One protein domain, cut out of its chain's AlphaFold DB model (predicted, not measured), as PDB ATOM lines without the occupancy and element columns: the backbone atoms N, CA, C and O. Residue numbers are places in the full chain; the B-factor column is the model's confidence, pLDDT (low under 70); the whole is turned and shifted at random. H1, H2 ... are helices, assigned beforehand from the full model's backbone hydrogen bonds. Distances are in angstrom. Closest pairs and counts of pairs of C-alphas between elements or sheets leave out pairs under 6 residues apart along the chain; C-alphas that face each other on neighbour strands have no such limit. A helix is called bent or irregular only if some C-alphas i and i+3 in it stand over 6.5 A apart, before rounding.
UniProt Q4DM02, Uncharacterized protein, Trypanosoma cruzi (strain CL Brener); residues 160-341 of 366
ATOM      1  N   GLU A 160     132.191 171.800 112.315       61.16
ATOM      2  CA  GLU A 160     131.100 170.812 112.400       61.16
ATOM      3  C   GLU A 160     130.850 170.101 111.058       61.16
ATOM      4  O   GLU A 160     130.652 168.888 111.003       61.16
ATOM      5  N   GLN A 161     130.942 170.851 109.957       68.14
ATOM      6  CA  GLN A 161     130.771 170.321 108.605       68.14
ATOM      7  C   GLN A 161     131.834 169.273 108.259       68.14
ATOM      8  O   GLN A 161     131.520 168.286 107.592       68.14
ATOM      9  N   ASP A 162     133.072 169.440 108.735       75.36
ATOM     10  CA  ASP A 162     134.115 168.422 108.576       75.36
ATOM     11  C   ASP A 162     133.785 167.154 109.364       75.36
ATOM     12  O   ASP A 162     133.982 166.046 108.859       75.36
ATOM     13  N   ALA A 163     133.229 167.318 110.567       74.10
ATOM     14  CA  ALA A 163     132.827 166.213 111.428       74.10
ATOM     15  C   ALA A 163     131.724 165.369 110.822       74.10
ATOM     16  O   ALA A 163     131.887 164.157 110.669       74.10
ATOM     17  N   LEU A 164     130.649 166.018 110.391       76.60
ATOM     18  CA  LEU A 164     129.529 165.357 109.739       76.60
ATOM     19  C   LEU A 164     129.958 164.681 108.436       76.60
ATOM     20  O   LEU A 164     129.583 163.537 108.177       76.60
ATOM     21  N   ARG A 165     130.791 165.346 107.627       83.86
ATOM     22  CA  ARG A 165     131.265 164.796 106.351       83.86
ATOM     23  C   ARG A 165     132.123 163.546 106.544       83.86
ATOM     24  O   ARG A 165     131.926 162.566 105.825       83.86
ATOM     25  N   ARG A 166     133.040 163.550 107.515       87.46
ATOM     26  CA  ARG A 166     133.880 162.380 107.814       87.46
ATOM     27  C   ARG A 166     133.108 161.266 108.502       87.46
ATOM     28  O   ARG A 166     133.301 160.119 108.125       87.46
ATOM     29  N   ALA A 167     132.205 161.585 109.428       83.44
ATOM     30  CA  ALA A 167     131.321 160.594 110.041       83.44
ATOM     31  C   ALA A 167     130.435 159.915 108.986       83.44
ATOM     32  O   ALA A 167     130.306 158.695 108.979       83.44
ATOM     33  N   SER A 168     129.895 160.687 108.038       86.68
ATOM     34  CA  SER A 168     129.161 160.149 106.892       86.68
ATOM     35  C   SER A 168     130.033 159.204 106.061       86.68
ATOM     36  O   SER A 168     129.610 158.085 105.778       86.68
ATOM     37  N   LEU A 169     131.266 159.600 105.720       93.25
ATOM     38  CA  LEU A 169     132.190 158.745 104.969       93.25
ATOM     39  C   LEU A 169     132.588 157.476 105.739       93.25
ATOM     40  O   LEU A 169     132.596 156.394 105.156       93.25
ATOM     41  N   GLU A 170     132.852 157.577 107.043       91.16
ATOM     42  CA  GLU A 170     133.105 156.422 107.912       91.16
ATOM     43  C   GLU A 170     131.907 155.463 107.903       91.16
ATOM     44  O   GLU A 170     132.087 154.263 107.697       91.16
ATOM     45  N   SER A 171     130.679 155.972 108.043       88.47
ATOM     46  CA  SER A 171     129.464 155.152 107.989       88.47
ATOM     47  C   SER A 171     129.288 154.440 106.649       88.47
ATOM     48  O   SER A 171     128.902 153.272 106.636       88.47
ATOM     49  N   MET A 172     129.617 155.087 105.526       90.68
ATOM     50  CA  MET A 172     129.580 154.431 104.213       90.68
ATOM     51  C   MET A 172     130.613 153.303 104.107       90.68
ATOM     52  O   MET A 172     130.293 152.221 103.620       90.68
ATOM     53  N   LEU A 173     131.832 153.509 104.621       94.25
ATOM     54  CA  LEU A 173     132.859 152.462 104.676       94.25
ATOM     55  C   LEU A 173     132.442 151.301 105.590       94.25
ATOM     56  O   LEU A 173     132.675 150.139 105.257       94.25
ATOM     57  N   ILE A 174     131.799 151.590 106.726       90.86
ATOM     58  CA  ILE A 174     131.243 150.564 107.618       90.86
ATOM     59  C   ILE A 174     130.187 149.748 106.880       90.86
ATOM     60  O   ILE A 174     130.294 148.524 106.890       90.86
ATOM     61  N   TYR A 175     129.227 150.414 106.233       88.72
ATOM     62  CA  TYR A 175     128.141 149.780 105.488       88.72
ATOM     63  C   TYR A 175     128.675 148.882 104.368       88.72
ATOM     64  O   TYR A 175     128.366 147.699 104.329       88.72
ATOM     65  N   LEU A 176     129.552 149.408 103.509       90.35
ATOM     66  CA  LEU A 176     130.101 148.662 102.373       90.35
ATOM     67  C   LEU A 176     131.055 147.533 102.796       90.35
ATOM     68  O   LEU A 176     131.243 146.569 102.059       90.35
ATOM     69  N   SER A 177     131.689 147.645 103.966       91.12
ATOM     70  CA  SER A 177     132.517 146.569 104.529       91.12
ATOM     71  C   SER A 177     131.721 145.544 105.336       91.12
ATOM     72  O   SER A 177     132.305 144.550 105.775       91.12
ATOM     73  N   ASP A 178     130.430 145.793 105.569       85.42
ATOM     74  CA  ASP A 178     129.533 144.867 106.245       85.42
ATOM     75  C   ASP A 178     128.996 143.833 105.256       85.42
ATOM     76  O   ASP A 178     128.579 144.171 104.151       85.42
ATOM     77  N   GLY A 179     129.013 142.560 105.645       71.05
ATOM     78  CA  GLY A 179     128.378 141.493 104.868       71.05
ATOM     79  C   GLY A 179     126.929 141.227 105.284       71.05
ATOM     80  O   GLY A 179     126.223 140.502 104.587       71.05
ATOM     81  N   GLY A 180     126.481 141.766 106.426       60.91
ATOM     82  CA  GLY A 180     125.273 141.303 107.112       60.91
ATOM     83  C   GLY A 180     123.941 141.733 106.494       60.91
ATOM     84  O   GLY A 180     122.968 140.992 106.600       60.91
ATOM     85  N   LEU A 181     123.872 142.895 105.835       53.57
ATOM     86  CA  LEU A 181     122.595 143.432 105.335       53.57
ATOM     87  C   LEU A 181     122.120 142.780 104.023       53.57
ATOM     88  O   LEU A 181     120.921 142.783 103.756       53.57
ATOM     89  N   CYS A 182     123.023 142.188 103.229       48.80
ATOM     90  CA  CYS A 182     122.741 141.766 101.848       48.80
ATOM     91  C   CYS A 182     123.271 140.356 101.507       48.80
ATOM     92  O   CYS A 182     123.867 140.136 100.458       48.80
ATOM     93  N   GLY A 183     123.057 139.366 102.381       54.16
ATOM     94  CA  GLY A 183     123.306 137.956 102.031       54.16
ATOM     95  C   GLY A 183     124.734 137.447 102.269       54.16
ATOM     96  O   GLY A 183     125.126 136.425 101.708       54.16
ATOM     97  N   GLY A 184     125.502 138.110 103.137       65.13
ATOM     98  CA  GLY A 184     126.649 137.515 103.829       65.13
ATOM     99  C   GLY A 184     128.034 137.898 103.309       65.13
ATOM    100  O   GLY A 184     129.017 137.586 103.983       65.13
ATOM    101  N   LYS A 185     128.159 138.582 102.161       78.09
ATOM    102  CA  LYS A 185     129.470 138.966 101.610       78.09
ATOM    103  C   LYS A 185     129.639 140.490 101.551       78.09
ATOM    104  O   LYS A 185     128.812 141.149 100.935       78.09
ATOM    105  N   PRO A 186     130.715 141.047 102.130       87.01
ATOM    106  CA  PRO A 186     130.961 142.484 102.092       87.01
ATOM    107  C   PRO A 186     131.334 142.957 100.681       87.01
ATOM    108  O   PRO A 186     132.060 142.264  99.956       87.01
ATOM    109  N   VAL A 187     130.885 144.161 100.318       87.84
ATOM    110  CA  VAL A 187     131.246 144.827  99.053       87.84
ATOM    111  C   VAL A 187     132.737 145.175  99.052       87.84
ATOM    112  O   VAL A 187     133.460 144.837  98.110       87.84
ATOM    113  N   LEU A 188     133.206 145.788 100.146       91.28
ATOM    114  CA  LEU A 188     134.606 146.126 100.395       91.28
ATOM    115  C   LEU A 188     135.278 145.070 101.268       91.28
ATOM    116  O   LEU A 188     135.010 144.928 102.463       91.28
ATOM    117  N   THR A 189     136.216 144.355 100.668       89.59
ATOM    118  CA  THR A 189     136.962 143.253 101.270       89.59
ATOM    119  C   THR A 189     138.376 143.661 101.705       89.59
ATOM    120  O   THR A 189     139.071 142.880 102.360       89.59
ATOM    121  N   VAL A 190     138.816 144.889 101.411       92.37
ATOM    122  CA  VAL A 190     140.110 145.438 101.853       92.37
ATOM    123  C   VAL A 190     140.243 145.447 103.378       92.37
ATOM    124  O   VAL A 190     141.286 145.057 103.901       92.37
ATOM    125  N   PHE A 191     139.168 145.772 104.106       91.96
ATOM    126  CA  PHE A 191     139.122 145.735 105.578       91.96
ATOM    127  C   PHE A 191     139.249 144.314 106.148       91.96
ATOM    128  O   PHE A 191     139.614 144.137 107.305       91.96
ATOM    129  N   HIS A 192     138.993 143.306 105.313       88.00
ATOM    130  CA  HIS A 192     139.107 141.877 105.614       88.00
ATOM    131  C   HIS A 192     140.477 141.307 105.184       88.00
ATOM    132  O   HIS A 192     140.728 140.102 105.265       88.00
ATOM    133  N   GLY A 193     141.372 142.162 104.669       86.73
ATOM    134  CA  GLY A 193     142.686 141.780 104.150       86.73
ATOM    135  C   GLY A 193     142.620 140.855 102.935       86.73
ATOM    136  O   GLY A 193     143.507 140.024 102.738       86.73
ATOM    137  N   SER A 194     141.545 140.936 102.148       85.17
ATOM    138  CA  SER A 194     141.379 140.131 100.931       85.17
ATOM    139  C   SER A 194     141.956 140.802  99.685       85.17
ATOM    140  O   SER A 194     142.234 140.108  98.709       85.17
ATOM    141  N   VAL A 195     142.197 142.114  99.734       88.21
ATOM    142  CA  VAL A 195     142.862 142.864  98.662       88.21
ATOM    143  C   VAL A 195     144.384 142.804  98.860       88.21
ATOM    144  O   VAL A 195     144.865 143.238  99.912       88.21
ATOM    145  N   PRO A 196     145.147 142.282  97.883       86.73
ATOM    146  CA  PRO A 196     146.605 142.241  97.952       86.73
ATOM    147  C   PRO A 196     147.240 143.647  97.985       86.73
ATOM    148  O   PRO A 196     146.789 144.544  97.258       86.73
ATOM    149  N   PRO A 197     148.300 143.872  98.784       88.30
ATOM    150  CA  PRO A 197     148.972 145.170  98.869       88.30
ATOM    151  C   PRO A 197     149.696 145.566  97.571       88.30
ATOM    152  O   PRO A 197     149.913 146.750  97.329       88.30
ATOM    153  N   GLU A 198     150.029 144.619  96.691       89.10
ATOM    154  CA  GLU A 198     150.686 144.878  95.402       89.10
ATOM    155  C   GLU A 198     149.798 145.691  94.447       89.10
ATOM    156  O   GLU A 198     150.295 146.396  93.567       89.10
ATOM    157  N   LEU A 199     148.476 145.645  94.648       89.39
ATOM    158  CA  LEU A 199     147.504 146.418  93.872       89.39
ATOM    159  C   LEU A 199     147.428 147.888  94.301       89.39
ATOM    160  O   LEU A 199     146.804 148.694  93.610       89.39
ATOM    161  N   ALA A 200     148.096 148.275  95.393       88.47
ATOM    162  CA  ALA A 200     148.100 149.647  95.887       88.47
ATOM    163  C   ALA A 200     148.554 150.654  94.811       88.47
ATOM    164  O   ALA A 200     147.942 151.708  94.631       88.47
ATOM    165  N   HIS A 201     149.591 150.332  94.032       88.88
ATOM    166  CA  HIS A 201     150.045 151.218  92.952       88.88
ATOM    167  C   HIS A 201     149.005 151.393  91.838       88.88
ATOM    168  O   HIS A 201     148.911 152.473  91.253       88.88
ATOM    169  N   SER A 202     148.206 150.362  91.560       89.62
ATOM    170  CA  SER A 202     147.103 150.447  90.601       89.62
ATOM    171  C   SER A 202     145.965 151.311  91.137       89.62
ATOM    172  O   SER A 202     145.413 152.106  90.382       89.62
ATOM    173  N   GLY A 203     145.664 151.230  92.436       86.57
ATOM    174  CA  GLY A 203     144.634 152.061  93.069       86.57
ATOM    175  C   GLY A 203     144.887 153.556  92.922       86.57
ATOM    176  O   GLY A 203     143.991 154.295  92.530       86.57
ATOM    177  N   GLU A 204     146.129 153.992  93.134       87.15
ATOM    178  CA  GLU A 204     146.528 155.386  92.900       87.15
ATOM    179  C   GLU A 204     146.305 155.822  91.442       87.15
ATOM    180  O   GLU A 204     145.805 156.916  91.186       87.15
ATOM    181  N   ARG A 205     146.645 154.968  90.466       86.86
ATOM    182  CA  ARG A 205     146.493 155.294  89.039       86.86
ATOM    183  C   ARG A 205     145.032 155.409  88.618       86.86
ATOM    184  O   ARG A 205     144.701 156.349  87.901       86.86
ATOM    185  N   LEU A 206     144.191 154.475  89.059       87.12
ATOM    186  CA  LEU A 206     142.774 154.420  88.695       87.12
ATOM    187  C   LEU A 206     141.980 155.568  89.331       87.12
ATOM    188  O   LEU A 206     141.175 156.215  88.671       87.12
ATOM    189  N   PHE A 207     142.284 155.902  90.584       90.73
ATOM    190  CA  PHE A 207     141.577 156.942  91.337       90.73
ATOM    191  C   PHE A 207     142.055 158.371  90.985       90.73
ATOM    192  O   PHE A 207     141.454 159.377  91.376       90.73
ATOM    193  N   LYS A 208     143.136 158.498  90.200       89.87
ATOM    194  CA  LYS A 208     143.735 159.783  89.802       89.87
ATOM    195  C   LYS A 208     142.768 160.718  89.083       89.87
ATOM    196  O   LYS A 208     142.864 161.936  89.272       89.87
ATOM    197  N   SER A 209     141.867 160.185  88.260       87.59
ATOM    198  CA  SER A 209     140.891 160.990  87.519       87.59
ATOM    199  C   SER A 209     139.937 161.729  88.451       87.59
ATOM    200  O   SER A 209     139.670 162.906  88.220       87.59
ATOM    201  N   ASP A 210     139.488 161.082  89.531       88.33
ATOM    202  CA  ASP A 210     138.531 161.657  90.480       88.33
ATOM    203  C   ASP A 210     139.151 162.830  91.253       88.33
ATOM    204  O   ASP A 210     138.567 163.909  91.339       88.33
ATOM    205  N   VAL A 211     140.391 162.666  91.728       90.89
ATOM    206  CA  VAL A 211     141.144 163.744  92.399       90.89
ATOM    207  C   VAL A 211     141.443 164.895  91.439       90.89
ATOM    208  O   VAL A 211     141.268 166.061  91.789       90.89
ATOM    209  N   SER A 212     141.873 164.588  90.212       88.68
ATOM    210  CA  SER A 212     142.205 165.618  89.217       88.68
ATOM    211  C   SER A 212     140.972 166.431  88.823       88.68
ATOM    212  O   SER A 212     141.054 167.653  88.701       88.68
ATOM    213  N   ARG A 213     139.822 165.764  88.672       86.17
ATOM    214  CA  ARG A 213     138.534 166.404  88.412       86.17
ATOM    215  C   ARG A 213     138.151 167.359  89.539       86.17
ATOM    216  O   ARG A 213     137.856 168.516  89.263       86.17
ATOM    217  N   LEU A 214     138.245 166.916  90.793       86.16
ATOM    218  CA  LEU A 214     137.947 167.771  91.944       86.16
ATOM    219  C   LEU A 214     138.865 168.989  92.028       86.16
ATOM    220  O   LEU A 214     138.390 170.081  92.306       86.16
ATOM    221  N   ILE A 215     140.162 168.844  91.744       85.12
ATOM    222  CA  ILE A 215     141.082 169.993  91.732       85.12
ATOM    223  C   ILE A 215     140.656 171.015  90.670       85.12
ATOM    224  O   ILE A 215     140.676 172.218  90.909       85.12
ATOM    225  N   VAL A 216     140.250 170.545  89.492       80.71
ATOM    226  CA  VAL A 216     139.775 171.404  88.399       80.71
ATOM    227  C   VAL A 216     138.467 172.111  88.764       80.71
ATOM    228  O   VAL A 216     138.301 173.272  88.394       80.71
ATOM    229  N   GLU A 217     137.554 171.435  89.455       78.16
ATOM    230  CA  GLU A 217     136.247 171.979  89.843       78.16
ATOM    231  C   GLU A 217     136.341 172.938  91.040       78.16
ATOM    232  O   GLU A 217     135.623 173.938  91.088       78.16
ATOM    233  N   TRP A 218     137.225 172.647  91.997       74.92
ATOM    234  CA  TRP A 218     137.211 173.276  93.317       74.92
ATOM    235  C   TRP A 218     138.215 174.410  93.508       74.92
ATOM    236  O   TRP A 218     138.048 175.213  94.419       74.92
ATOM    237  N   PHE A 219     139.240 174.496  92.661       76.83
ATOM    238  CA  PHE A 219     140.182 175.614  92.647       76.83
ATOM    239  C   PHE A 219     139.842 176.612  91.535       76.83
ATOM    240  O   PHE A 219     139.140 176.258  90.580       76.83
ATOM    241  N   PRO A 220     140.335 177.864  91.624       71.07
ATOM    242  CA  PRO A 220     140.254 178.796  90.503       71.07
ATOM    243  C   PRO A 220     140.987 178.240  89.277       71.07
ATOM    244  O   PRO A 220     141.585 177.163  89.308       71.07
ATOM    245  N   ALA A 221     140.955 178.962  88.157       70.82
ATOM    246  CA  ALA A 221     141.723 178.557  86.989       70.82
ATOM    247  C   ALA A 221     143.222 178.488  87.342       70.82
ATOM    248  O   ALA A 221     143.891 179.498  87.542       70.82
ATOM    249  N   LEU A 222     143.741 177.266  87.435       76.28
ATOM    250  CA  LEU A 222     145.136 176.981  87.737       76.28
ATOM    251  C   LEU A 222     145.879 176.581  86.468       76.28
ATOM    252  O   LEU A 222     145.328 175.904  85.592       76.28
ATOM    253  N   GLY A 223     147.158 176.945  86.396       75.10
ATOM    254  CA  GLY A 223     148.042 176.431  85.359       75.10
ATOM    255  C   GLY A 223     148.179 174.904  85.471       75.10
ATOM    256  O   GLY A 223     148.077 174.347  86.570       75.10
ATOM    257  N   PRO A 224     148.460 174.192  84.366       77.84
ATOM    258  CA  PRO A 224     148.594 172.730  84.379       77.84
ATOM    259  C   PRO A 224     149.678 172.241  85.355       77.84
ATOM    260  O   PRO A 224     149.548 171.167  85.951       77.84
ATOM    261  N   GLY A 225     150.723 173.052  85.566       78.68
ATOM    262  CA  GLY A 225     151.764 172.799  86.558       78.68
ATOM    263  C   GLY A 225     151.219 172.736  87.987       78.68
ATOM    264  O   GLY A 225     151.484 171.753  88.677       78.68
ATOM    265  N   ALA A 226     150.425 173.726  88.401       80.13
ATOM    266  CA  ALA A 226     149.830 173.796  89.737       80.13
ATOM    267  C   ALA A 226     148.824 172.658  89.980       80.13
ATOM    268  O   ALA A 226     148.899 171.973  90.998       80.13
ATOM    269  N   ILE A 227     147.957 172.359  89.002       81.76
ATOM    270  CA  ILE A 227     147.000 171.237  89.089       81.76
ATOM    271  C   ILE A 227     147.734 169.917  89.338       81.76
ATOM    272  O   ILE A 227     147.406 169.168  90.259       81.76
ATOM    273  N   THR A 228     148.765 169.643  88.532       84.60
ATOM    274  CA  THR A 228     149.550 168.405  88.637       84.60
ATOM    275  C   THR A 228     150.241 168.288  89.996       84.60
ATOM    276  O   THR A 228     150.369 167.190  90.532       84.60
ATOM    277  N   GLN A 229     150.679 169.407  90.569       84.49
ATOM    278  CA  GLN A 229     151.364 169.445  91.858       84.49
ATOM    279  C   GLN A 229     150.438 169.189  93.030       84.49
ATOM    280  O   GLN A 229     150.744 168.329  93.854       84.49
ATOM    281  N   ILE A 230     149.308 169.897  93.083       87.73
ATOM    282  CA  ILE A 230     148.281 169.670  94.100       87.73
ATOM    283  C   ILE A 230     147.863 168.199  94.051       87.73
ATOM    284  O   ILE A 230     147.862 167.529  95.083       87.73
ATOM    285  N   ALA A 231     147.630 167.661  92.848       89.22
ATOM    286  CA  ALA A 231     147.325 166.247  92.668       89.22
ATOM    287  C   ALA A 231     148.441 165.356  93.231       89.22
ATOM    288  O   ALA A 231     148.166 164.499  94.062       89.22
ATOM    289  N   HIS A 232     149.704 165.576  92.853       89.10
ATOM    290  CA  HIS A 232     150.836 164.778  93.339       89.10
ATOM    291  C   HIS A 232     150.977 164.808  94.870       89.10
ATOM    292  O   HIS A 232     151.265 163.786  95.490       89.10
ATOM    293  N   LYS A 233     150.717 165.957  95.501       91.10
ATOM    294  CA  LYS A 233     150.747 166.107  96.962       91.10
ATOM    295  C   LYS A 233     149.598 165.363  97.642       91.10
ATOM    296  O   LYS A 233     149.824 164.764  98.692       91.10
ATOM    297  N   CYS A 234     148.421 165.295  97.014       91.71
ATOM    298  CA  CYS A 234     147.309 164.477  97.507       91.71
ATOM    299  C   CYS A 234     147.682 162.985  97.616       91.71
ATOM    300  O   CYS A 234     147.194 162.305  98.518       91.71
ATOM    301  N   TRP A 235     148.581 162.497  96.751       90.14
ATOM    302  CA  TRP A 235     149.097 161.115  96.739       90.14
ATOM    303  C   TRP A 235     150.280 160.872  97.688       90.14
ATOM    304  O   TRP A 235     150.740 159.737  97.856       90.14
ATOM    305  N   GLY A 236     150.791 161.927  98.329       90.34
ATOM    306  CA  GLY A 236     151.898 161.835  99.270       90.34
ATOM    307  C   GLY A 236     151.566 160.918 100.450       90.34
ATOM    308  O   GLY A 236     150.455 160.937 100.979       90.34
ATOM    309  N   ARG A 237     152.554 160.139 100.914       92.70
ATOM    310  CA  ARG A 237     152.384 159.189 102.036       92.70
ATOM    311  C   ARG A 237     151.783 159.858 103.274       92.70
ATOM    312  O   ARG A 237     150.868 159.305 103.868       92.70
ATOM    313  N   SER A 238     152.246 161.064 103.604       92.57
ATOM    314  CA  SER A 238     151.737 161.839 104.738       92.57
ATOM    315  C   SER A 238     150.269 162.239 104.582       92.57
ATOM    316  O   SER A 238     149.582 162.374 105.581       92.57
ATOM    317  N   ASN A 239     149.775 162.466 103.360       94.41
ATOM    318  CA  ASN A 239     148.363 162.788 103.152       94.41
ATOM    319  C   ASN A 239     147.485 161.540 103.280       94.41
ATOM    320  O   ASN A 239     146.466 161.574 103.960       94.41
ATOM    321  N   LEU A 240     147.922 160.421 102.699       96.07
ATOM    322  CA  LEU A 240     147.212 159.145 102.805       96.07
ATOM    323  C   LEU A 240     147.161 158.625 104.249       96.07
ATOM    324  O   LEU A 240     146.137 158.104 104.674       96.07
ATOM    325  N   GLU A 241     148.228 158.826 105.022       95.10
ATOM    326  CA  GLU A 241     148.211 158.614 106.471       95.10
ATOM    327  C   GLU A 241     147.169 159.508 107.159       95.10
ATOM    328  O   GLU A 241     146.341 158.994 107.905       95.10
ATOM    329  N   SER A 242     147.153 160.818 106.870       93.39
ATOM    330  CA  SER A 242     146.163 161.733 107.455       93.39
ATOM    331  C   SER A 242     144.726 161.289 107.171       93.39
ATOM    332  O   SER A 242     143.881 161.403 108.048       93.39
ATOM    333  N   ILE A 243     144.440 160.762 105.976       94.61
ATOM    334  CA  ILE A 243     143.112 160.229 105.623       94.61
ATOM    335  C   ILE A 243     142.787 158.977 106.431       94.61
ATOM    336  O   ILE A 243     141.686 158.861 106.965       94.61
ATOM    337  N   PHE A 244     143.733 158.036 106.508       95.70
ATOM    338  CA  PHE A 244     143.565 156.802 107.272       95.70
ATOM    339  C   PHE A 244     143.208 157.101 108.733       95.70
ATOM    340  O   PHE A 244     142.262 156.523 109.273       95.70
ATOM    341  N   ASP A 245     143.936 158.041 109.337       92.54
ATOM    342  CA  ASP A 245     143.742 158.455 110.724       92.54
ATOM    343  C   ASP A 245     142.442 159.258 110.894       92.54
ATOM    344  O   ASP A 245     141.640 158.944 111.774       92.54
ATOM    345  N   ALA A 246     142.168 160.225 110.010       89.95
ATOM    346  CA  ALA A 246     140.964 161.060 110.072       89.95
ATOM    347  C   ALA A 246     139.659 160.267 109.900       89.95
ATOM    348  O   ALA A 246     138.629 160.663 110.442       89.95
ATOM    349  N   LEU A 247     139.694 159.153 109.161       91.26
ATOM    350  CA  LEU A 247     138.559 158.241 108.972       91.26
ATOM    351  C   LEU A 247     138.588 157.044 109.930       91.26
ATOM    352  O   LEU A 247     137.821 156.099 109.752       91.26
ATOM    353  N   ARG A 248     139.486 157.059 110.928       90.00
ATOM    354  CA  ARG A 248     139.602 156.036 111.981       90.00
ATOM    355  C   ARG A 248     139.642 154.611 111.426       90.00
ATOM    356  O   ARG A 248     139.126 153.676 112.051       90.00
ATOM    357  N   MET A 249     140.269 154.433 110.261       93.85
ATOM    358  CA  MET A 249     140.192 153.184 109.500       93.85
ATOM    359  C   MET A 249     140.746 151.997 110.286       93.85
ATOM    360  O   MET A 249     140.235 150.890 110.137       93.85
ATOM    361  N   GLN A 250     141.714 152.224 111.181       93.31
ATOM    362  CA  GLN A 250     142.236 151.185 112.070       93.31
ATOM    363  C   GLN A 250     141.127 150.491 112.867       93.31
ATOM    364  O   GLN A 250     141.073 149.270 112.914       93.31
ATOM    365  N   SER A 251     140.187 151.257 113.423       91.06
ATOM    366  CA  SER A 251     139.095 150.697 114.222       91.06
ATOM    367  C   SER A 251     138.155 149.805 113.403       91.06
ATOM    368  O   SER A 251     137.539 148.881 113.942       91.06
ATOM    369  N   LEU A 252     138.035 150.081 112.101       91.27
ATOM    370  CA  LEU A 252     137.253 149.277 111.171       91.27
ATOM    371  C   LEU A 252     138.027 148.026 110.745       91.27
ATOM    372  O   LEU A 252     137.454 146.940 110.759       91.27
ATOM    373  N   VAL A 253     139.327 148.160 110.463       92.25
ATOM    374  CA  VAL A 253     140.236 147.029 110.213       92.25
ATOM    375  C   VAL A 253     140.219 146.054 111.390       92.25
ATOM    376  O   VAL A 253     140.010 144.864 111.184       92.25
ATOM    377  N   ASP A 254     140.338 146.538 112.627       89.60
ATOM    378  CA  ASP A 254     140.332 145.687 113.824       89.60
ATOM    379  C   ASP A 254     138.996 144.959 113.997       89.60
ATOM    380  O   ASP A 254     138.952 143.800 114.412       89.60
ATOM    381  N   ARG A 255     137.885 145.640 113.689       87.77
ATOM    382  CA  ARG A 255     136.538 145.071 113.791       87.77
ATOM    383  C   ARG A 255     136.335 143.954 112.773       87.77
ATOM    384  O   ARG A 255     135.992 142.847 113.171       87.77
ATOM    385  N   ARG A 256     136.612 144.227 111.494       86.31
ATOM    386  CA  ARG A 256     136.435 143.261 110.398       86.31
ATOM    387  C   ARG A 256     137.475 142.140 110.444       86.31
ATOM    388  O   ARG A 256     137.152 140.986 110.188       86.31
ATOM    389  N   GLY A 257     138.698 142.425 110.889       78.81
ATOM    390  CA  GLY A 257     139.748 141.423 111.077       78.81
ATOM    391  C   GLY A 257     139.379 140.317 112.075       78.81
ATOM    392  O   GLY A 257     139.801 139.174 111.892       78.81
ATOM    393  N   ARG A 258     138.558 140.620 113.093       77.04
ATOM    394  CA  ARG A 258     138.036 139.620 114.044       77.04
ATOM    395  C   ARG A 258     136.953 138.722 113.443       77.04
ATOM    396  O   ARG A 258     136.874 137.559 113.817       77.04
ATOM    397  N   GLU A 259     136.161 139.234 112.504       76.15
ATOM    398  CA  GLU A 259     135.090 138.479 111.831       76.15
ATOM    399  C   GLU A 259     135.663 137.405 110.888       76.15
ATOM    400  O   GLU A 259     135.114 136.313 110.764       76.15
ATOM    401  N   VAL A 260     136.818 137.679 110.271       68.27
ATOM    402  CA  VAL A 260     137.467 136.782 109.296       68.27
ATOM    403  C   VAL A 260     138.254 135.648 109.953       68.27
ATOM    404  O   VAL A 260     138.556 134.665 109.279       68.27
ATOM    405  N   ALA A 261     138.584 135.729 111.248       59.18
ATOM    406  CA  ALA A 261     139.446 134.748 111.921       59.18
ATOM    407  C   ALA A 261     138.944 133.286 111.819       59.18
ATOM    408  O   ALA A 261     139.743 132.364 111.971       59.18
ATOM    409  N   GLY A 262     137.661 133.064 111.501       53.80
ATOM    410  CA  GLY A 262     137.089 131.737 111.238       53.80
ATOM    411  C   GLY A 262     137.137 131.245 109.781       53.80
ATOM    412  O   GLY A 262     136.899 130.064 109.539       53.80
ATOM    413  N   VAL A 263     137.437 132.099 108.794       54.66
ATOM    414  CA  VAL A 263     137.332 131.758 107.364       54.66
ATOM    415  C   VAL A 263     138.724 131.576 106.754       54.66
ATOM    416  O   VAL A 263     139.431 132.536 106.440       54.66
ATOM    417  N   LEU A 264     139.118 130.315 106.545       50.24
ATOM    418  CA  LEU A 264     140.332 129.923 105.821       50.24
ATOM    419  C   LEU A 264     140.246 130.375 104.355       50.24
ATOM    420  O   LEU A 264     139.815 129.634 103.477       50.24
ATOM    421  N   SER A 265     140.641 131.613 104.066       50.47
ATOM    422  CA  SER A 265     140.665 132.092 102.684       50.47
ATOM    423  C   SER A 265     141.840 131.457 101.901       50.47
ATOM    424  O   SER A 265     142.958 131.409 102.427       50.47
ATOM    425  N   PRO A 266     141.631 131.001 100.645       49.59
ATOM    426  CA  PRO A 266     142.566 130.108  99.938       49.59
ATOM    427  C   PRO A 266     143.880 130.756  99.480       49.59
ATOM    428  O   PRO A 266     144.846 130.063  99.163       49.59
ATOM    429  N   LEU A 267     143.949 132.086  99.417       55.69
ATOM    430  CA  LEU A 267     145.112 132.778  98.866       55.69
ATOM    431  C   LEU A 267     146.195 132.924  99.938       55.69
ATOM    432  O   LEU A 267     146.228 133.899 100.688       55.69
ATOM    433  N   ALA A 268     147.113 131.953  99.980       54.17
ATOM    434  CA  ALA A 268     148.291 131.945 100.852       54.17
ATOM    435  C   ALA A 268     149.074 133.276 100.837       54.17
ATOM    436  O   ALA A 268     149.628 133.666 101.864       54.17
ATOM    437  N   ARG A 269     149.057 134.006  99.709       59.09
ATOM    438  CA  ARG A 269     149.741 135.300  99.537       59.09
ATOM    439  C   ARG A 269     149.205 136.415 100.442       59.09
ATOM    440  O   ARG A 269     149.994 137.216 100.925       59.09
ATOM    441  N   ASN A 270     147.916 136.419 100.782       74.05
ATOM    442  CA  ASN A 270     147.354 137.468 101.644       74.05
ATOM    443  C   ASN A 270     147.595 137.230 103.139       74.05
ATOM    444  O   ASN A 270     147.249 138.085 103.950       74.05
ATOM    445  N   ARG A 271     148.194 136.099 103.547       77.46
ATOM    446  CA  ARG A 271     148.424 135.815 104.974       77.46
ATOM    447  C   ARG A 271     149.357 136.830 105.628       77.46
ATOM    448  O   ARG A 271     149.060 137.276 106.730       77.46
ATOM    449  N   ALA A 272     150.442 137.213 104.949       82.41
ATOM    450  CA  ALA A 272     151.388 138.194 105.477       82.41
ATOM    451  C   ALA A 272     150.715 139.560 105.667       82.41
ATOM    452  O   ALA A 272     150.769 140.123 106.754       82.41
ATOM    453  N   TRP A 273     149.993 140.040 104.651       85.44
ATOM    454  CA  TRP A 273     149.269 141.308 104.736       85.44
ATOM    455  C   TRP A 273     148.165 141.291 105.799       85.44
ATOM    456  O   TRP A 273     148.041 142.239 106.569       85.44
ATOM    457  N   ARG A 274     147.413 140.192 105.923       82.97
ATOM    458  CA  ARG A 274     146.442 140.016 107.015       82.97
ATOM    459  C   ARG A 274     147.100 140.058 108.387       82.97
ATOM    460  O   ARG A 274     146.567 140.704 109.280       82.97
ATOM    461  N   SER A 275     148.255 139.416 108.548       84.42
ATOM    462  CA  SER A 275     149.022 139.484 109.794       84.42
ATOM    463  C   SER A 275     149.468 140.919 110.098       84.42
ATOM    464  O   SER A 275     149.342 141.367 111.236       84.42
ATOM    465  N   THR A 276     149.897 141.681 109.085       86.35
ATOM    466  CA  THR A 276     150.202 143.111 109.234       86.35
ATOM    467  C   THR A 276     148.976 143.911 109.672       86.35
ATOM    468  O   THR A 276     149.079 144.695 110.612       86.35
ATOM    469  N   LEU A 277     147.811 143.684 109.057       87.64
ATOM    470  CA  LEU A 277     146.557 144.345 109.434       87.64
ATOM    471  C   LEU A 277     146.137 144.025 110.874       87.64
ATOM    472  O   LEU A 277     145.679 144.914 111.585       87.64
ATOM    473  N   GLN A 278     146.345 142.784 111.320       85.02
ATOM    474  CA  GLN A 278     146.054 142.344 112.687       85.02
ATOM    475  C   GLN A 278     146.994 142.954 113.741       85.02
ATOM    476  O   GLN A 278     146.594 143.085 114.893       85.02
ATOM    477  N   ARG A 279     148.224 143.341 113.371       87.02
ATOM    478  CA  ARG A 279     149.212 143.952 114.284       87.02
ATOM    479  C   ARG A 279     148.991 145.458 114.510       87.02
ATOM    480  O   ARG A 279     149.792 146.067 115.210       87.02
ATOM    481  N   GLN A 280     147.925 146.051 113.965       88.25
ATOM    482  CA  GLN A 280     147.722 147.503 113.879       88.25
ATOM    483  C   GLN A 280     148.713 148.174 112.907       88.25
ATOM    484  O   GLN A 280     149.926 147.973 112.976       88.25
ATOM    485  N   LEU A 281     148.207 148.998 111.986       92.06
ATOM    486  CA  LEU A 281     149.033 149.711 111.010       92.06
ATOM    487  C   LEU A 281     149.645 150.954 111.665       92.06
ATOM    488  O   LEU A 281     148.973 151.970 111.853       92.06
ATOM    489  N   SER A 282     150.926 150.882 112.020       90.21
ATOM    490  CA  SER A 282     151.604 151.950 112.761       90.21
ATOM    491  C   SER A 282     152.464 152.847 111.879       90.21
ATOM    492  O   SER A 282     152.684 154.010 112.214       90.21
ATOM    493  N   THR A 283     152.940 152.351 110.736       93.39
ATOM    494  CA  THR A 283     153.824 153.127 109.861       93.39
ATOM    495  C   THR A 283     153.052 153.900 108.790       93.39
ATOM    496  O   THR A 283     152.035 153.442 108.262       93.39
ATOM    497  N   LYS A 284     153.602 155.051 108.373       94.22
ATOM    498  CA  LYS A 284     153.056 155.848 107.256       94.22
ATOM    499  C   LYS A 284     152.894 155.020 105.983       94.22
ATOM    500  O   LYS A 284     151.930 155.188 105.243       94.22
ATOM    501  N   THR A 285     153.858 154.137 105.715       94.31
ATOM    502  CA  THR A 285     153.870 153.283 104.523       94.31
ATOM    503  C   THR A 285     152.750 152.252 104.566       94.31
ATOM    504  O   THR A 285     152.053 152.097 103.568       94.31
ATOM    505  N   GLU A 286     152.532 151.588 105.702       94.49
ATOM    506  CA  GLU A 286     151.442 150.621 105.872       94.49
ATOM    507  C   GLU A 286     150.072 151.287 105.687       94.49
ATOM    508  O   GLU A 286     149.283 150.842 104.850       94.49
ATOM    509  N   LYS A 287     149.820 152.402 106.383       96.26
ATOM    510  CA  LYS A 287     148.564 153.165 106.272       96.26
ATOM    511  C   LYS A 287     148.320 153.655 104.843       96.26
ATOM    512  O   LYS A 287     147.242 153.469 104.285       96.26
ATOM    513  N   ALA A 288     149.345 154.225 104.209       95.72
ATOM    514  CA  ALA A 288     149.244 154.698 102.832       95.72
ATOM    515  C   ALA A 288     149.043 153.555 101.822       95.72
ATOM    516  O   ALA A 288     148.402 153.756 100.793       95.72
ATOM    517  N   THR A 289     149.591 152.368 102.088       94.86
ATOM    518  CA  THR A 289     149.362 151.172 101.262       94.86
ATOM    519  C   THR A 289     147.919 150.704 101.401       94.86
ATOM    520  O   THR A 289     147.261 150.481 100.390       94.86
ATOM    521  N   PHE A 290     147.387 150.664 102.625       96.02
ATOM    522  CA  PHE A 290     145.991 150.315 102.877       96.02
ATOM    523  C   PHE A 290     145.015 151.244 102.145       96.02
ATOM    524  O   PHE A 290     144.136 150.772 101.426       96.02
ATOM    525  N   VAL A 291     145.195 152.563 102.271       96.79
ATOM    526  CA  VAL A 291     144.324 153.549 101.608       96.79
ATOM    527  C   VAL A 291     144.369 153.396 100.085       96.79
ATOM    528  O   VAL A 291     143.339 153.475  99.423       96.79
ATOM    529  N   ARG A 292     145.543 153.102  99.517       95.67
ATOM    530  CA  ARG A 292     145.677 152.818  98.085       95.67
ATOM    531  C   ARG A 292     144.972 151.526  97.660       95.67
ATOM    532  O   ARG A 292     144.334 151.510  96.612       95.67
ATOM    533  N   SER A 293     145.052 150.460  98.456       94.62
ATOM    534  CA  SER A 293     144.297 149.224  98.203       94.62
ATOM    535  C   SER A 293     142.785 149.453  98.288       94.62
ATOM    536  O   SER A 293     142.044 148.915  97.469       94.62
ATOM    537  N   LEU A 294     142.327 150.298  99.218       96.28
ATOM    538  CA  LEU A 294     140.927 150.722  99.300       96.28
ATOM    539  C   LEU A 294     140.500 151.477  98.034       96.28
ATOM    540  O   LEU A 294     139.442 151.197  97.488       96.28
ATOM    541  N   MET A 295     141.324 152.402  97.539       95.59
ATOM    542  CA  MET A 295     141.046 153.140  96.299       95.59
ATOM    543  C   MET A 295     140.989 152.230  95.073       95.59
ATOM    544  O   MET A 295     140.138 152.432  94.205       95.59
ATOM    545  N   TRP A 296     141.868 151.226  95.012       94.40
ATOM    546  CA  TRP A 296     141.813 150.199  93.977       94.40
ATOM    547  C   TRP A 296     140.463 149.486  94.005       94.40
ATOM    548  O   TRP A 296     139.754 149.514  93.005       94.40
ATOM    549  N   GLU A 297     140.075 148.942  95.162       93.59
ATOM    550  CA  GLU A 297     138.830 148.183  95.291       93.59
ATOM    551  C   GLU A 297     137.597 149.058  95.032       93.59
ATOM    552  O   GLU A 297     136.716 148.654  94.284       93.59
ATOM    553  N   LEU A 298     137.549 150.284  95.565       94.27
ATOM    554  CA  LEU A 298     136.466 151.231  95.280       94.27
ATOM    555  C   LEU A 298     136.292 151.460  93.774       94.27
ATOM    556  O   LEU A 298     135.165 151.534  93.293       94.27
ATOM    557  N   THR A 299     137.395 151.567  93.030       91.24
ATOM    558  CA  THR A 299     137.335 151.846  91.592       91.24
ATOM    559  C   THR A 299     136.936 150.607  90.798       91.24
ATOM    560  O   THR A 299     136.001 150.674  90.006       91.24
ATOM    561  N   THR A 300     137.568 149.459  91.052       89.37
ATOM    562  CA  THR A 300     137.267 148.230  90.303       89.37
ATOM    563  C   THR A 300     135.864 147.714  90.589       89.37
ATOM    564  O   THR A 300     135.198 147.243  89.677       89.37
ATOM    565  N   ARG A 301     135.360 147.861  91.821       85.20
ATOM    566  CA  ARG A 301     133.969 147.513  92.147       85.20
ATOM    567  C   ARG A 301     132.962 148.435  91.456       85.20
ATOM    568  O   ARG A 301     131.902 147.964  91.059       85.20
ATOM    569  N   CYS A 302     133.288 149.720  91.280       77.77
ATOM    570  CA  CYS A 302     132.447 150.641  90.509       77.77
ATOM    571  C   CYS A 302     132.412 150.242  89.029       77.77
ATOM    572  O   CYS A 302     131.362 150.326  88.404       77.77
ATOM    573  N   GLU A 303     133.545 149.815  88.471       78.88
ATOM    574  CA  GLU A 303     133.637 149.366  87.077       78.88
ATOM    575  C   GLU A 303     132.923 148.022  86.857       78.88
ATOM    576  O   GLU A 303     132.172 147.885  85.895       78.88
ATOM    577  N   GLU A 304     133.081 147.059  87.773       77.08
ATOM    578  CA  GLU A 304     132.356 145.778  87.767       77.08
ATOM    579  C   GLU A 304     130.837 145.991  87.778       77.08
ATOM    580  O   GLU A 304     130.125 145.376  86.984       77.08
ATOM    581  N   ALA A 305     130.358 146.906  88.629       64.59
ATOM    582  CA  ALA A 305     128.948 147.274  88.724       64.59
ATOM    583  C   ALA A 305     128.379 147.868  87.427       64.59
ATOM    584  O   ALA A 305     127.185 147.746  87.168       64.59
ATOM    585  N   ALA A 306     129.222 148.533  86.633       61.43
ATOM    586  CA  ALA A 306     128.798 149.285  85.461       61.43
ATOM    587  C   ALA A 306     128.714 148.450  84.169       61.43
ATOM    588  O   ALA A 306     128.155 148.947  83.191       61.43
ATOM    589  N   GLY A 307     129.259 147.224  84.111       56.48
ATOM    590  CA  GLY A 307     129.283 146.508  82.826       56.48
ATOM    591  C   GLY A 307     129.844 145.089  82.755       56.48
ATOM    592  O   GLY A 307     130.105 144.634  81.643       56.48
ATOM    593  N   CYS A 308     130.040 144.368  83.862       51.85
ATOM    594  CA  CYS A 308     130.508 142.979  83.804       51.85
ATOM    595  C   CYS A 308     129.420 141.997  84.268       51.85
ATOM    596  O   CYS A 308     129.227 141.823  85.469       51.85
ATOM    597  N   ASP A 309     128.801 141.275  83.323       53.00
ATOM    598  CA  ASP A 309     127.758 140.241  83.542       53.00
ATOM    599  C   ASP A 309     128.142 139.119  84.539       53.00
ATOM    600  O   ASP A 309     127.298 138.322  84.943       53.00
ATOM    601  N   ALA A 310     129.414 139.025  84.942       52.43
ATOM    602  CA  ALA A 310     129.941 137.971  85.811       52.43
ATOM    603  C   ALA A 310     130.198 138.396  87.273       52.43
ATOM    604  O   ALA A 310     130.540 137.544  88.098       52.43
ATOM    605  N   ALA A 311     130.073 139.681  87.619       54.99
ATOM    606  CA  ALA A 311     130.234 140.134  89.001       54.99
ATOM    607  C   ALA A 311     128.896 140.030  89.752       54.99
ATOM    608  O   ALA A 311     127.842 140.310  89.190       54.99
ATOM    609  N   LEU A 312     128.936 139.601  91.023       58.50
ATOM    610  CA  LEU A 312     127.766 139.558  91.917       58.50
ATOM    611  C   LEU A 312     126.951 140.855  91.759       58.50
ATOM    612  O   LEU A 312     127.549 141.921  91.921       58.50
ATOM    613  N   PRO A 313     125.642 140.789  91.447       70.53
ATOM    614  CA  PRO A 313     124.859 141.980  91.162       70.53
ATOM    615  C   PRO A 313     124.768 142.818  92.435       70.53
ATOM    616  O   PRO A 313     124.022 142.487  93.355       70.53
ATOM    617  N   LEU A 314     125.567 143.883  92.496       79.65
ATOM    618  CA  LEU A 314     125.408 144.914  93.509       79.65
ATOM    619  C   LEU A 314     124.036 145.545  93.303       79.65
ATOM    620  O   LEU A 314     123.675 145.909  92.180       79.65
ATOM    621  N   THR A 315     123.286 145.684  94.385       81.41
ATOM    622  CA  THR A 315     122.031 146.432  94.390       81.41
ATOM    623  C   THR A 315     122.283 147.876  93.959       81.41
ATOM    624  O   THR A 315     123.365 148.420  94.176       81.41
ATOM    625  N   GLU A 316     121.277 148.535  93.385       83.73
ATOM    626  CA  GLU A 316     121.377 149.948  92.988       83.73
ATOM    627  C   GLU A 316     121.879 150.834  94.144       83.73
ATOM    628  O   GLU A 316     122.771 151.664  93.966       83.73
ATOM    629  N   THR A 317     121.386 150.587  95.362       84.39
ATOM    630  CA  THR A 317     121.841 151.272  96.576       84.39
ATOM    631  C   THR A 317     123.336 151.074  96.825       84.39
ATOM    632  O   THR A 317     124.034 152.046  97.099       84.39
ATOM    633  N   GLU A 318     123.860 149.852  96.718       84.04
ATOM    634  CA  GLU A 318     125.293 149.582  96.904       84.04
ATOM    635  C   GLU A 318     126.143 150.276  95.840       84.04
ATOM    636  O   GLU A 318     127.188 150.834  96.173       84.04
ATOM    637  N   GLN A 319     125.687 150.299  94.586       86.33
ATOM    638  CA  GLN A 319     126.387 150.986  93.498       86.33
ATOM    639  C   GLN A 319     126.473 152.496  93.752       86.33
ATOM    640  O   GLN A 319     127.558 153.083  93.675       86.33
ATOM    641  N   LEU A 320     125.353 153.117  94.132       87.28
ATOM    642  CA  LEU A 320     125.293 154.539  94.476       87.28
ATOM    643  C   LEU A 320     126.149 154.859  95.706       87.28
ATOM    644  O   LEU A 320     126.881 155.851  95.718       87.28
ATOM    645  N   MET A 321     126.106 154.007  96.732       88.26
ATOM    646  CA  MET A 321     126.920 154.155  97.938       88.26
ATOM    647  C   MET A 321     128.411 154.032  97.634       88.26
ATOM    648  O   MET A 321     129.214 154.793  98.177       88.26
ATOM    649  N   LEU A 322     128.793 153.118  96.745       90.12
ATOM    650  CA  LEU A 322     130.168 152.934  96.304       90.12
ATOM    651  C   LEU A 322     130.678 154.163  95.538       90.12
ATOM    652  O   LEU A 322     131.746 154.695  95.857       90.12
ATOM    653  N   GLU A 323     129.889 154.677  94.590       90.28
ATOM    654  CA  GLU A 323     130.231 155.883  93.834       90.28
ATOM    655  C   GLU A 323     130.326 157.118  94.747       90.28
ATOM    656  O   GLU A 323     131.274 157.909  94.645       90.28
ATOM    657  N   LEU A 324     129.379 157.275  95.675       91.15
ATOM    658  CA  LEU A 324     129.382 158.364  96.646       91.15
ATOM    659  C   LEU A 324     130.598 158.280  97.575       91.15
ATOM    660  O   LEU A 324     131.270 159.290  97.790       91.15
ATOM    661  N   THR A 325     130.926 157.083  98.069       93.39
ATOM    662  CA  THR A 325     132.117 156.832  98.895       93.39
ATOM    663  C   THR A 325     133.386 157.220  98.147       93.39
ATOM    664  O   THR A 325     134.222 157.943  98.691       93.39
ATOM    665  N   ARG A 326     133.506 156.816  96.877       93.13
ATOM    666  CA  ARG A 326     134.638 157.160  96.007       93.13
ATOM    667  C   ARG A 326     134.801 158.675  95.868       93.13
ATOM    668  O   ARG A 326     135.869 159.209  96.165       93.13
ATOM    669  N   ARG A 327     133.729 159.391  95.507       91.40
ATOM    670  CA  ARG A 327     133.746 160.862  95.375       91.40
ATOM    671  C   ARG A 327     134.100 161.563  96.687       91.40
ATOM    672  O   ARG A 327     134.879 162.513  96.692       91.40
ATOM    673  N   ARG A 328     133.544 161.101  97.810       92.87
ATOM    674  CA  ARG A 328     133.780 161.689  99.141       92.87
ATOM    675  C   ARG A 328     135.198 161.437  99.643       92.87
ATOM    676  O   ARG A 328     135.793 162.338 100.227       92.87
ATOM    677  N   LEU A 329     135.766 160.266  99.363       95.23
ATOM    678  CA  LEU A 329     137.164 159.980  99.665       95.23
ATOM    679  C   LEU A 329     138.102 160.860  98.826       95.23
ATOM    680  O   LEU A 329     139.035 161.439  99.374       95.23
ATOM    681  N   ALA A 330     137.818 161.034  97.529       93.60
ATOM    682  CA  ALA A 330     138.573 161.945  96.667       93.60
ATOM    683  C   ALA A 330     138.520 163.392  97.177       93.60
ATOM    684  O   ALA A 330     139.539 164.084  97.197       93.60
ATOM    685  N   PHE A 331     137.356 163.827  97.663       92.59
ATOM    686  CA  PHE A 331     137.209 165.124  98.312       92.59
ATOM    687  C   PHE A 331     138.083 165.240  99.563       92.59
ATOM    688  O   PHE A 331     138.827 166.210  99.678       92.59
ATOM    689  N   GLU A 332     138.053 164.264 100.479       92.58
ATOM    690  CA  GLU A 332     138.894 164.295 101.687       92.58
ATOM    691  C   GLU A 332     140.391 164.345 101.350       92.58
ATOM    692  O   GLU A 332     141.137 165.050 102.030       92.58
ATOM    693  N   MET A 333     140.834 163.673 100.277       94.12
ATOM    694  CA  MET A 333     142.224 163.760  99.812       94.12
ATOM    695  C   MET A 333     142.638 165.191  99.486       94.12
ATOM    696  O   MET A 333     143.683 165.650  99.954       94.12
ATOM    697  N   VAL A 334     141.827 165.870  98.670       92.10
ATOM    698  CA  VAL A 334     142.093 167.245  98.245       92.10
ATOM    699  C   VAL A 334     141.940 168.183  99.433       92.10
ATOM    700  O   VAL A 334     142.800 169.033  99.649       92.10
ATOM    701  N   TYR A 335     140.899 168.005 100.244       91.59
ATOM    702  CA  TYR A 335     140.612 168.853 101.395       91.59
ATOM    703  C   TYR A 335     141.736 168.826 102.427       91.59
ATOM    704  O   TYR A 335     142.267 169.881 102.763       91.59
ATOM    705  N   LEU A 336     142.150 167.647 102.900       91.34
ATOM    706  CA  LEU A 336     143.201 167.532 103.915       91.34
ATOM    707  C   LEU A 336     144.533 168.106 103.430       91.34
ATOM    708  O   LEU A 336     145.224 168.786 104.192       91.34
ATOM    709  N   GLN A 337     144.877 167.889 102.159       92.28
ATOM    710  CA  GLN A 337     146.086 168.472 101.588       92.28
ATOM    711  C   GLN A 337     145.981 170.000 101.485       92.28
ATOM    712  O   GLN A 337     146.928 170.709 101.817       92.28
ATOM    713  N   SER A 338     144.820 170.510 101.080       90.10
ATOM    714  CA  SER A 338     144.536 171.947 100.997       90.10
ATOM    715  C   SER A 338     144.568 172.614 102.365       90.10
ATOM    716  O   SER A 338     145.079 173.720 102.505       90.10
ATOM    717  N   MET A 339     144.071 171.932 103.398       86.69
ATOM    718  CA  MET A 339     144.056 172.444 104.764       86.69
ATOM    719  C   MET A 339     145.460 172.662 105.323       86.69
ATOM    720  O   MET A 339     145.664 173.646 106.026       86.69
ATOM    721  N   LYS A 340     146.440 171.824 104.959       87.94
ATOM    722  CA  LYS A 340     147.849 172.039 105.337       87.94
ATOM    723  C   LYS A 340     148.376 173.364 104.780       87.94
ATOM    724  O   LYS A 340     148.996 174.135 105.509       87.94
ATOM    725  N   TYR A 341     148.068 173.665 103.519       89.73
ATOM    726  CA  TYR A 341     148.444 174.942 102.913       89.73
ATOM    727  C   TYR A 341     147.656 176.123 103.483       89.73
ATOM    728  O   TYR A 341     148.242 177.169 103.741       89.73
TER     729      TYR A 341
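Overview. This is residues 160 to 341 of the 366 residues of an uncharacterized protein of Trypanosoma cruzi (strain CL Brener) (UniProt Q4DM02). Two long helices, H7 and H8, form a hairpin that opens like a V, and H4 bridges its open side from the first part of H7 to the last part of H8. H1 packs on H8, the bent H2 crosses H7 with its arm H2a and H8 with its arm H2b, H3 packs on H8 towards one end of the longest axis, and H5 and H6 pair towards the other. The printed part has 182 residues with eight named helices, H1 to H8 in order, and no named strand: the class is all helix. It is compact, with a radius of gyration of the C-alphas of 16.3 A and spans of 52 by 37 by 33 A.

Arrangement. H1, residues 160 to 177, touches H8, residues 316 to 341, with residues 169 to 176 alone, opposite ways at a steep tilt of 42 degrees; the closest C-alphas, of Met 172 and Thr 325, are 6.4 A apart. H8 is the hub, touching five other helices. H2, residues 197 to 218, was assigned as one helix by its hydrogen bonds but is bent, with C-alphas 206 and 209 6.9 A apart; its arms, H2a, residues 197 to 206, and H2b, residues 209 to 218, stand at a steep tilt of 45 degrees. H2a is itself irregular, with C-alphas 198 and 201 6.8 A apart. H2a touches H7, residues 284 to 307, at 61 degrees, a steep tilt; the closest C-alphas, of Gly 203 and Trp 296, are 3.5 A apart. H2b touches H8, closest at the C-alphas of Val 211 and Ala 330, 5.3 A apart. H3, residues 224 to 234, touches H8, about perpendicular at 77 degrees, closest at the C-alphas of Cys 234 and Met 333, 5.6 A apart. H4, residues 237 to 246, touches H7, closest at the C-alphas of Leu 240 and Ala 288, 4.9 A apart, and H8, closest at those of Asn 239 and Gln 337, 6.3 A apart. H5, residues 249 to 260, touches H6, residues 270 to 278, closest at the C-alphas of Gly 257 and Gln 278, 6.6 A apart. H7 and H8 are a hairpin, opposite ways at 36 degrees, only just steep, closest at the C-alphas of Leu 298 and Arg 326, 6.2 A apart. Every O i to N i+4 pair is within hydrogen-bond range in H1, H2b, H3, H4, H6 and H7; the counts are 4 of 6 in H2a, 7 of 8 in H5 and 21 of 22 in H8.

Along the chain. H1 begins at C-alpha 160 (131.100, 170.812, 112.400) and is 25.5 A long; H7 is 35.3 A. H8, 38.2 A, ends at C-alpha 341 (148.444, 174.942, 102.913).

Size, cuts and confidence. The farthest C-alphas, of Ala 221 and Gly 262, are 52.9 A apart. The printed part has no cut, and H1 to H2 is a long link. The pLDDT is under 70 at residues 160 to 161, 180 to 184, 260 to 269 and 305 to 312.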